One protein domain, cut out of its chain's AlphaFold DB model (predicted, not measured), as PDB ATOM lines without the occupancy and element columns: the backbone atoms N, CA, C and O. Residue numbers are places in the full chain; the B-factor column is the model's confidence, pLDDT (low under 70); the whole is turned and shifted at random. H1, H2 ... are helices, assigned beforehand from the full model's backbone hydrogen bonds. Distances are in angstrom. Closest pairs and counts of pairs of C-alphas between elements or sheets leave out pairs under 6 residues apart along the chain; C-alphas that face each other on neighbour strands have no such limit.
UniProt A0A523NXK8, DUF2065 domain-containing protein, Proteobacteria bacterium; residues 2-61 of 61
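What this domain is: This is residues 2 to 61 of the 61 residues of the protein "DUF2065 domain-containing protein" of Proteobacteria bacterium (UniProt A0A523NXK8). Three helices make an open, flat U: the long H3 and the long H1 are its two arms, and the shorter H2 is the base that joins them at one end. The space between the arms is empty, and their far ends, at Thr 2 and Leu 61, lie 20.5 A apart by their C-alphas. The printed part has 60 residues, with three named helices in the order H1, H2, H3 and no named strand; the class is all helix. The whole is loose, with a radius of gyration of the C-alphas of 14.6 A, and spans 38 by 30 by 15 A.

How they stand to each other: H3, residues 38 to 60, is the longest helix and touches no helix. H2, residues 23 to 34, is only just apart from it, with the closest C-alphas 8.2 A apart. H1, residues 2 to 21, is close to H2 but not clearly touching: their closest C-alphas, those of Tyr 19 and Met 26, are 6.6 A apart. The lines of H1 and H2 are about perpendicular, at 73 degrees. H1 and H3 are apart. In H1, H2 and H3 every O i to N i+4 pair is within hydrogen-bond range.

Where its parts are: H3 has 23 residues and runs 32.7 A from C-alpha 38 at (145.797, 167.969, 232.809) to C-alpha 60 at (177.275, 159.576, 236.088). H2 has 12 residues and a length of 17.4 A. H1 has 20 residues and a length of 28.6 A, beginning with C-alpha 2 at (178.044, 176.411, 235.210).

The domain as a whole: The two C-alphas farthest apart, those of Asp 24 and Leu 61, are 39.5 A apart. Residues 2 to 14 of H1 stand free, and so do residues 42 to 61, of which 42 to 60 belong to H3. Both links, H1 to H2 and H2 to H3, are tight. The printed part has no cut. Its mean pLDDT is 92.1, and residue 61, the chain's last, is the one residue under 70.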
ATOM      1  N   THR A   2     177.744 176.597 236.646       78.25
ATOM      2  CA  THR A   2     178.044 176.411 235.210       78.25
ATOM      3  C   THR A   2     177.168 175.369 234.497       78.25
ATOM      4  O   THR A   2     176.648 175.649 233.426       78.25
ATOM      5  N   PHE A   3     176.931 174.193 235.093       83.25
ATOM      6  CA  PHE A   3     176.171 173.117 234.429       83.25
ATOM      7  C   PHE A   3     174.702 173.462 234.154       83.25
ATOM      8  O   PHE A   3     174.175 173.081 233.115       83.25
ATOM      9  N   ALA A   4     174.056 174.213 235.051       85.00
ATOM     10  CA  ALA A   4     172.673 174.648 234.855       85.00
ATOM     11  C   ALA A   4     172.553 175.623 233.675       85.00
ATOM     12  O   ALA A   4     171.655 175.481 232.853       85.00
ATOM     13  N   LEU A   5     173.496 176.566 233.552       92.06
ATOM     14  CA  LEU A   5     173.549 177.504 232.429       92.06
ATOM     15  C   LEU A   5     173.852 176.794 231.104       92.06
ATOM     16  O   LEU A   5     173.228 177.104 230.095       92.06
ATOM     17  N   ILE A   6     174.756 175.808 231.112       91.81
ATOM     18  CA  ILE A   6     175.050 174.985 229.929       91.81
ATOM     19  C   ILE A   6     173.813 174.180 229.509       91.81
ATOM     20  O   ILE A   6     173.440 174.202 228.339       91.81
ATOM     21  N   GLY A   7     173.145 173.511 230.453       91.31
ATOM     22  CA  GLY A   7     171.915 172.764 230.178       91.31
ATOM     23  C   GLY A   7     170.794 173.659 229.649       91.31
ATOM     24  O   GLY A   7     170.128 173.305 228.681       91.31
ATOM     25  N   PHE A   8     170.636 174.853 230.221       92.94
ATOM     26  CA  PHE A   8     169.667 175.840 229.750       92.94
ATOM     27  C   PHE A   8     169.982 176.336 228.331       92.94
ATOM     28  O   PHE A   8     169.087 176.414 227.492       92.94
ATOM     29  N   GLY A   9     171.257 176.600 228.028       95.44
ATOM     30  CA  GLY A   9     171.700 176.955 226.678       95.44
ATOM     31  C   GLY A   9     171.428 175.847 225.657       95.44
ATOM     32  O   GLY A   9     170.927 176.125 224.572       95.44
ATOM     33  N   LEU A  10     171.684 174.587 226.019       94.12
ATOM     34  CA  LEU A  10     171.376 173.433 225.167       94.12
ATOM     35  C   LEU A  10     169.873 173.298 224.898       94.12
ATOM     36  O   LEU A  10     169.490 173.076 223.752       94.12
ATOM     37  N   ILE A  11     169.026 173.483 225.916       95.06
ATOM     38  CA  ILE A  11     167.562 173.476 225.758       95.06
ATOM     39  C   ILE A  11     167.123 174.548 224.757       95.06
ATOM     40  O   ILE A  11     166.366 174.240 223.843       95.06
ATOM     41  N   LEU A  12     167.635 175.778 224.880       95.81
ATOM     42  CA  LEU A  12     167.317 176.878 223.963       95.81
ATOM     43  C   LEU A  12     167.732 176.588 222.517       95.81
ATOM     44  O   LEU A  12     166.977 176.896 221.597       95.81
ATOM     45  N   ILE A  13     168.910 175.991 222.311       97.06
ATOM     46  CA  ILE A  13     169.386 175.610 220.975       97.06
ATOM     47  C   ILE A  13     168.458 174.562 220.364       97.06
ATOM     48  O   ILE A  13     168.033 174.720 219.220       97.06
ATOM     49  N   VAL A  14     168.138 173.504 221.112       95.75
ATOM     50  CA  VAL A  14     167.294 172.411 220.613       95.75
ATOM     51  C   VAL A  14     165.882 172.913 220.324       95.75
ATOM     52  O   VAL A  14     165.398 172.722 219.211       95.75
ATOM     53  N   GLU A  15     165.249 173.609 221.270       94.38
ATOM     54  CA  GLU A  15     163.921 174.199 221.077       94.38
ATOM     55  C   GLU A  15     163.912 175.143 219.869       94.38
ATOM     56  O   GLU A  15     163.134 174.952 218.935       94.38
ATOM     57  N   GLY A  16     164.830 176.115 219.828       94.69
ATOM     58  CA  GLY A  16     164.931 177.093 218.743       94.69
ATOM     59  C   GLY A  16     165.132 176.452 217.368       94.69
ATOM     60  O   GLY A  16     164.499 176.868 216.397       94.69
ATOM     61  N   LEU A  17     165.960 175.408 217.283       96.38
ATOM     62  CA  LEU A  17     166.193 174.685 216.035       96.38
ATOM     63  C   LEU A  17     164.942 173.929 215.577       96.38
ATOM     64  O   LEU A  17     164.614 173.966 214.392       96.38
ATOM     65  N   VAL A  18     164.214 173.284 216.491       95.00
ATOM     66  CA  VAL A  18     162.960 172.597 216.147       95.00
ATOM     67  C   VAL A  18     161.915 173.599 215.646       95.00
ATOM     68  O   VAL A  18     161.270 173.326 214.631       95.00
ATOM     69  N   TYR A  19     161.790 174.774 216.275       93.06
ATOM     70  CA  TYR A  19     160.905 175.837 215.781       93.06
ATOM     71  C   TYR A  19     161.319 176.352 214.397       93.06
ATOM     72  O   TYR A  19     160.451 176.604 213.565       93.06
ATOM     73  N   ALA A  20     162.621 176.499 214.137       95.94
ATOM     74  CA  ALA A  20     163.125 177.026 212.870       95.94
ATOM     75  C   ALA A  20     162.979 176.030 211.707       95.94
ATOM     76  O   ALA A  20     162.610 176.425 210.603       95.94
ATOM     77  N   VAL A  21     163.259 174.744 211.946       97.00
ATOM     78  CA  VAL A  21     163.254 173.709 210.899       97.00
ATOM     79  C   VAL A  21     161.850 173.142 210.670       97.00
ATOM     80  O   VAL A  21     161.476 172.875 209.529       97.00
ATOM     81  N   PHE A  22     161.049 172.968 211.727       95.62
ATOM     82  CA  PHE A  22     159.734 172.321 211.647       95.62
ATOM     83  C   PHE A  22     158.618 173.125 212.347       95.62
ATOM     84  O   PHE A  22     157.920 172.589 213.219       95.62
ATOM     85  N   PRO A  23     158.367 174.386 211.941       92.25
ATOM     86  CA  PRO A  23     157.428 175.274 212.631       92.25
ATOM     87  C   PRO A  23     155.992 174.732 212.662       92.25
ATOM     88  O   PRO A  23     155.315 174.811 213.687       92.25
ATOM     89  N   ASP A  24     155.507 174.145 211.565       94.75
ATOM     90  CA  ASP A  24     154.121 173.664 211.484       94.75
ATOM     91  C   ASP A  24     153.886 172.371 212.267       94.75
ATOM     92  O   ASP A  24     152.811 172.168 212.834       94.75
ATOM     93  N   ARG A  25     154.909 171.512 212.377       92.19
ATOM     94  CA  ARG A  25     154.843 170.314 213.226       92.19
ATOM     95  C   ARG A  25     154.744 170.695 214.695       92.19
ATOM     96  O   ARG A  25     153.958 170.083 215.417       92.19
ATOM     97  N   MET A  26     155.492 171.714 215.114       93.88
ATOM     98  CA  MET A  26     155.461 172.190 216.490       93.88
ATOM     99  C   MET A  26     154.113 172.828 216.841       93.88
ATOM    100  O   MET A  26     153.522 172.482 217.861       93.88
ATOM    101  N   LYS A  27     153.553 173.663 215.953       93.25
ATOM    102  CA  LYS A  27     152.186 174.187 216.117       93.25
ATOM    103  C   LYS A  27     151.161 173.060 216.260       93.25
ATOM    104  O   LYS A  27     150.357 173.090 217.184       93.25
ATOM    105  N   ALA A  28     151.215 172.044 215.397       93.62
ATOM    106  CA  ALA A  28     150.292 170.911 215.463       93.62
ATOM    107  C   ALA A  28     150.421 170.108 216.772       93.62
ATOM    108  O   ALA A  28     149.414 169.654 217.313       93.62
ATOM    109  N   LEU A  29     151.642 169.936 217.289       91.81
ATOM    110  CA  LEU A  29     151.895 169.321 218.595       91.81
ATOM    111  C   LEU A  29     151.263 170.130 219.730       91.81
ATOM    112  O   LEU A  29     150.552 169.555 220.551       91.81
ATOM    113  N   LEU A  30     151.466 171.448 219.742       91.44
ATOM    114  CA  LEU A  30     150.903 172.338 220.759       91.44
ATOM    115  C   LEU A  30     149.375 172.316 220.753       91.44
ATOM    116  O   LEU A  30     148.772 172.186 221.814       91.44
ATOM    117  N   THR A  31     148.738 172.355 219.579       93.94
ATOM    118  CA  THR A  31     147.273 172.256 219.484       93.94
ATOM    119  C   THR A  31     146.766 170.938 220.064       93.94
ATOM    120  O   THR A  31     145.796 170.936 220.811       93.94
ATOM    121  N   ARG A  32     147.457 169.820 219.804       90.50
ATOM    122  CA  ARG A  32     147.096 168.519 220.388       90.50
ATOM    123  C   ARG A  32     147.276 168.474 221.901       90.50
ATOM    124  O   ARG A  32     146.533 167.762 222.562       90.50
ATOM    125  N   MET A  33     148.248 169.201 222.455       90.62
ATOM    126  CA  MET A  33     148.464 169.247 223.905       90.62
ATOM    127  C   MET A  33     147.311 169.917 224.656       90.62
ATOM    128  O   MET A  33     147.085 169.572 225.811       90.62
ATOM    129  N   VAL A  34     146.570 170.827 224.015       91.62
ATOM    130  CA  VAL A  34     145.399 171.489 224.621       91.62
ATOM    131  C   VAL A  34     144.283 170.486 224.930       91.62
ATOM    132  O   VAL A  34     143.618 170.614 225.955       91.62
ATOM    133  N   ASP A  35     144.127 169.458 224.095       92.88
ATOM    134  CA  ASP A  35     143.102 168.424 224.267       92.88
ATOM    135  C   ASP A  35     143.512 167.324 225.267       92.88
ATOM    136  O   ASP A  35     142.695 166.484 225.652       92.88
ATOM    137  N   ILE A  36     144.776 167.299 225.710       91.50
ATOM    138  CA  ILE A  36     145.256 166.306 226.677       91.50
ATOM    139  C   ILE A  36     144.775 166.701 228.081       91.50
ATOM    140  O   ILE A  36     145.047 167.811 228.544       91.50
ATOM    141  N   PRO A  37     144.130 165.788 228.833       92.94
ATOM    142  CA  PRO A  37     143.694 166.088 230.187       92.94
ATOM    143  C   PRO A  37     144.888 166.423 231.087       92.94
ATOM    144  O   PRO A  37     145.908 165.729 231.092       92.94
ATOM    145  N   VAL A  38     144.734 167.450 231.926       93.06
ATOM    146  CA  VAL A  38     145.797 167.969 232.809       93.06
ATOM    147  C   VAL A  38     146.429 166.872 233.676       93.06
ATOM    148  O   VAL A  38     147.632 166.895 233.926       93.06
ATOM    149  N   GLY A  39     145.648 165.875 234.111       95.00
ATOM    150  CA  GLY A  39     146.161 164.727 234.871       95.00
ATOM    151  C   GLY A  39     147.148 163.854 234.082       95.00
ATOM    152  O   GLY A  39     148.173 163.436 234.628       95.00
ATOM    153  N   ALA A  40     146.892 163.629 232.791       92.88
ATOM    154  CA  ALA A  40     147.812 162.915 231.905       92.88
ATOM    155  C   ALA A  40     149.072 163.748 231.629       92.88
ATOM    156  O   ALA A  40     150.180 163.221 231.661       92.88
ATOM    157  N   LEU A  41     148.921 165.064 231.453       93.62
ATOM    158  CA  LEU A  41     150.055 165.968 231.249       93.62
ATOM    159  C   LEU A  41     150.980 166.010 232.479       93.62
ATOM    160  O   LEU A  41     152.201 165.943 232.351       93.62
ATOM    161  N   ARG A  42     150.399 166.045 233.686       94.25
ATOM    162  CA  ARG A  42     151.142 165.995 234.955       94.25
ATOM    163  C   ARG A  42     151.876 164.675 235.144       94.25
ATOM    164  O   ARG A  42     153.054 164.687 235.483       94.25
ATOM    165  N   SER A  43     151.194 163.550 234.940       95.81
ATOM    166  CA  SER A  43     151.806 162.226 235.105       95.81
ATOM    167  C   SER A  43     152.890 161.966 234.059       95.81
ATOM    168  O   SER A  43     153.986 161.554 234.427       95.81
ATOM    169  N   GLY A  44     152.644 162.299 232.789       94.56
ATOM    170  CA  GLY A  44     153.645 162.216 231.725       94.56
ATOM    171  C   GLY A  44     154.876 163.081 232.009       94.56
ATOM    172  O   GLY A  44     156.003 162.599 231.898       94.56
ATOM    173  N   GLY A  45     154.673 164.323 232.461       94.12
ATOM    174  CA  GLY A  45     155.763 165.212 232.870       94.12
ATOM    175  C   GLY A  45     156.561 164.674 234.061       94.12
ATOM    176  O   GLY A  45     157.789 164.727 234.050       94.12
ATOM    177  N   LEU A  46     155.889 164.096 235.061       96.44
ATOM    178  CA  LEU A  46     156.548 163.497 236.222       96.44
ATOM    179  C   LEU A  46     157.404 162.286 235.824       96.44
ATOM    180  O   LEU A  46     158.549 162.176 236.254       96.44
ATOM    181  N   VAL A  47     156.873 161.408 234.969       96.94
ATOM    182  CA  VAL A  47     157.600 160.242 234.446       96.94
ATOM    183  C   VAL A  47     158.820 160.683 233.640       96.94
ATOM    184  O   VAL A  47     159.903 160.136 233.836       96.94
ATOM    185  N   ALA A  48     158.684 161.706 232.791       94.94
ATOM    186  CA  ALA A  48     159.805 162.260 232.035       94.94
ATOM    187  C   ALA A  48     160.881 162.869 232.952       94.94
ATOM    188  O   ALA A  48     162.069 162.631 232.738       94.94
ATOM    189  N   ALA A  49     160.487 163.600 233.999       94.56
ATOM    190  CA  ALA A  49     161.420 164.194 234.955       94.56
ATOM    191  C   ALA A  49     162.188 163.129 235.753       94.56
ATOM    192  O   ALA A  49     163.413 163.192 235.846       94.56
ATOM    193  N   VAL A  50     161.486 162.124 236.287       96.81
ATOM    194  CA  VAL A  50     162.104 161.021 237.040       96.81
ATOM    195  C   VAL A  50     162.979 160.159 236.130       96.81
ATOM    196  O   VAL A  50     164.098 159.819 236.506       96.81
ATOM    197  N   GLY A  51     162.514 159.850 234.918       96.19
ATOM    198  CA  GLY A  51     163.284 159.099 233.926       96.19
ATOM    199  C   GLY A  51     164.553 159.834 233.495       96.19
ATOM    200  O   GLY A  51     165.630 159.243 233.482       96.19
ATOM    201  N   GLY A  52     164.456 161.138 233.218       90.56
ATOM    202  CA  GLY A  52     165.607 161.979 232.892       90.56
ATOM    203  C   GLY A  52     166.608 162.067 234.045       90.56
ATOM    204  O   GLY A  52     167.809 161.929 233.827       90.56
ATOM    205  N   PHE A  53     166.125 162.212 235.280       91.94
ATOM    206  CA  PHE A  53     166.976 162.178 236.469       91.94
ATOM    207  C   PHE A  53     167.688 160.825 236.632       91.94
ATOM    208  O   PHE A  53     168.896 160.794 236.860       91.94
ATOM    209  N   GLY A  54     166.974 159.710 236.449       94.44
ATOM    210  CA  GLY A  54     167.555 158.367 236.480       94.44
ATOM    211  C   GLY A  54     168.603 158.144 235.386       94.44
ATOM    212  O   GLY A  54     169.650 157.558 235.649       94.44
ATOM    213  N   LEU A  55     168.374 158.668 234.178       92.19
ATOM    214  CA  LEU A  55     169.338 158.591 233.079       92.19
ATOM    215  C   LEU A  55     170.619 159.378 233.389       92.19
ATOM    216  O   LEU A  55     171.716 158.867 233.178       92.19
ATOM    217  N   LEU A  56     170.493 160.594 233.933       89.50
ATOM    218  CA  LEU A  56     171.646 161.381 234.378       89.50
ATOM    219  C   LEU A  56     172.427 160.664 235.484       89.50
ATOM    220  O   LEU A  56     173.654 160.709 235.480       89.50
ATOM    221  N   TRP A  57     171.732 159.992 236.404       91.50
ATOM    222  CA  TRP A  57     172.363 159.194 237.452       91.50
ATOM    223  C   TRP A  57     173.145 158.007 236.876       91.50
ATOM    224  O   TRP A  57     174.288 157.789 237.265       91.50
ATOM    225  N   LEU A  58     172.565 157.277 235.917       91.25
ATOM    226  CA  LEU A  58     173.215 156.141 235.252       91.25
ATOM    227  C   LEU A  58     174.441 156.550 234.435       91.25
ATOM    228  O   LEU A  58     175.442 155.856 234.469       91.25
ATOM    229  N   LEU A  59     174.376 157.672 233.718       88.12
ATOM    230  CA  LEU A  59     175.511 158.190 232.943       88.12
ATOM    231  C   LEU A  59     176.631 158.759 233.829       88.12
ATOM    232  O   LEU A  59     177.744 158.978 233.353       88.12
ATOM    233  N   ARG A  60     176.323 159.069 235.095       76.31
ATOM    234  CA  ARG A  60     177.275 159.576 236.088       76.31
ATOM    235  C   ARG A  60     177.974 158.449 236.864       76.31
ATOM    236  O   ARG A  60     179.035 158.735 237.421       76.31
ATOM    237  N   LEU A  61     177.375 157.253 236.931       55.59
ATOM    238  CA  LEU A  61     177.908 156.046 237.581       55.59
ATOM    239  C   LEU A  61     179.026 155.416 236.738       55.59
ATOM    240  O   LEU A  61     180.052 155.047 237.347       55.59
TER     241      LEU A  61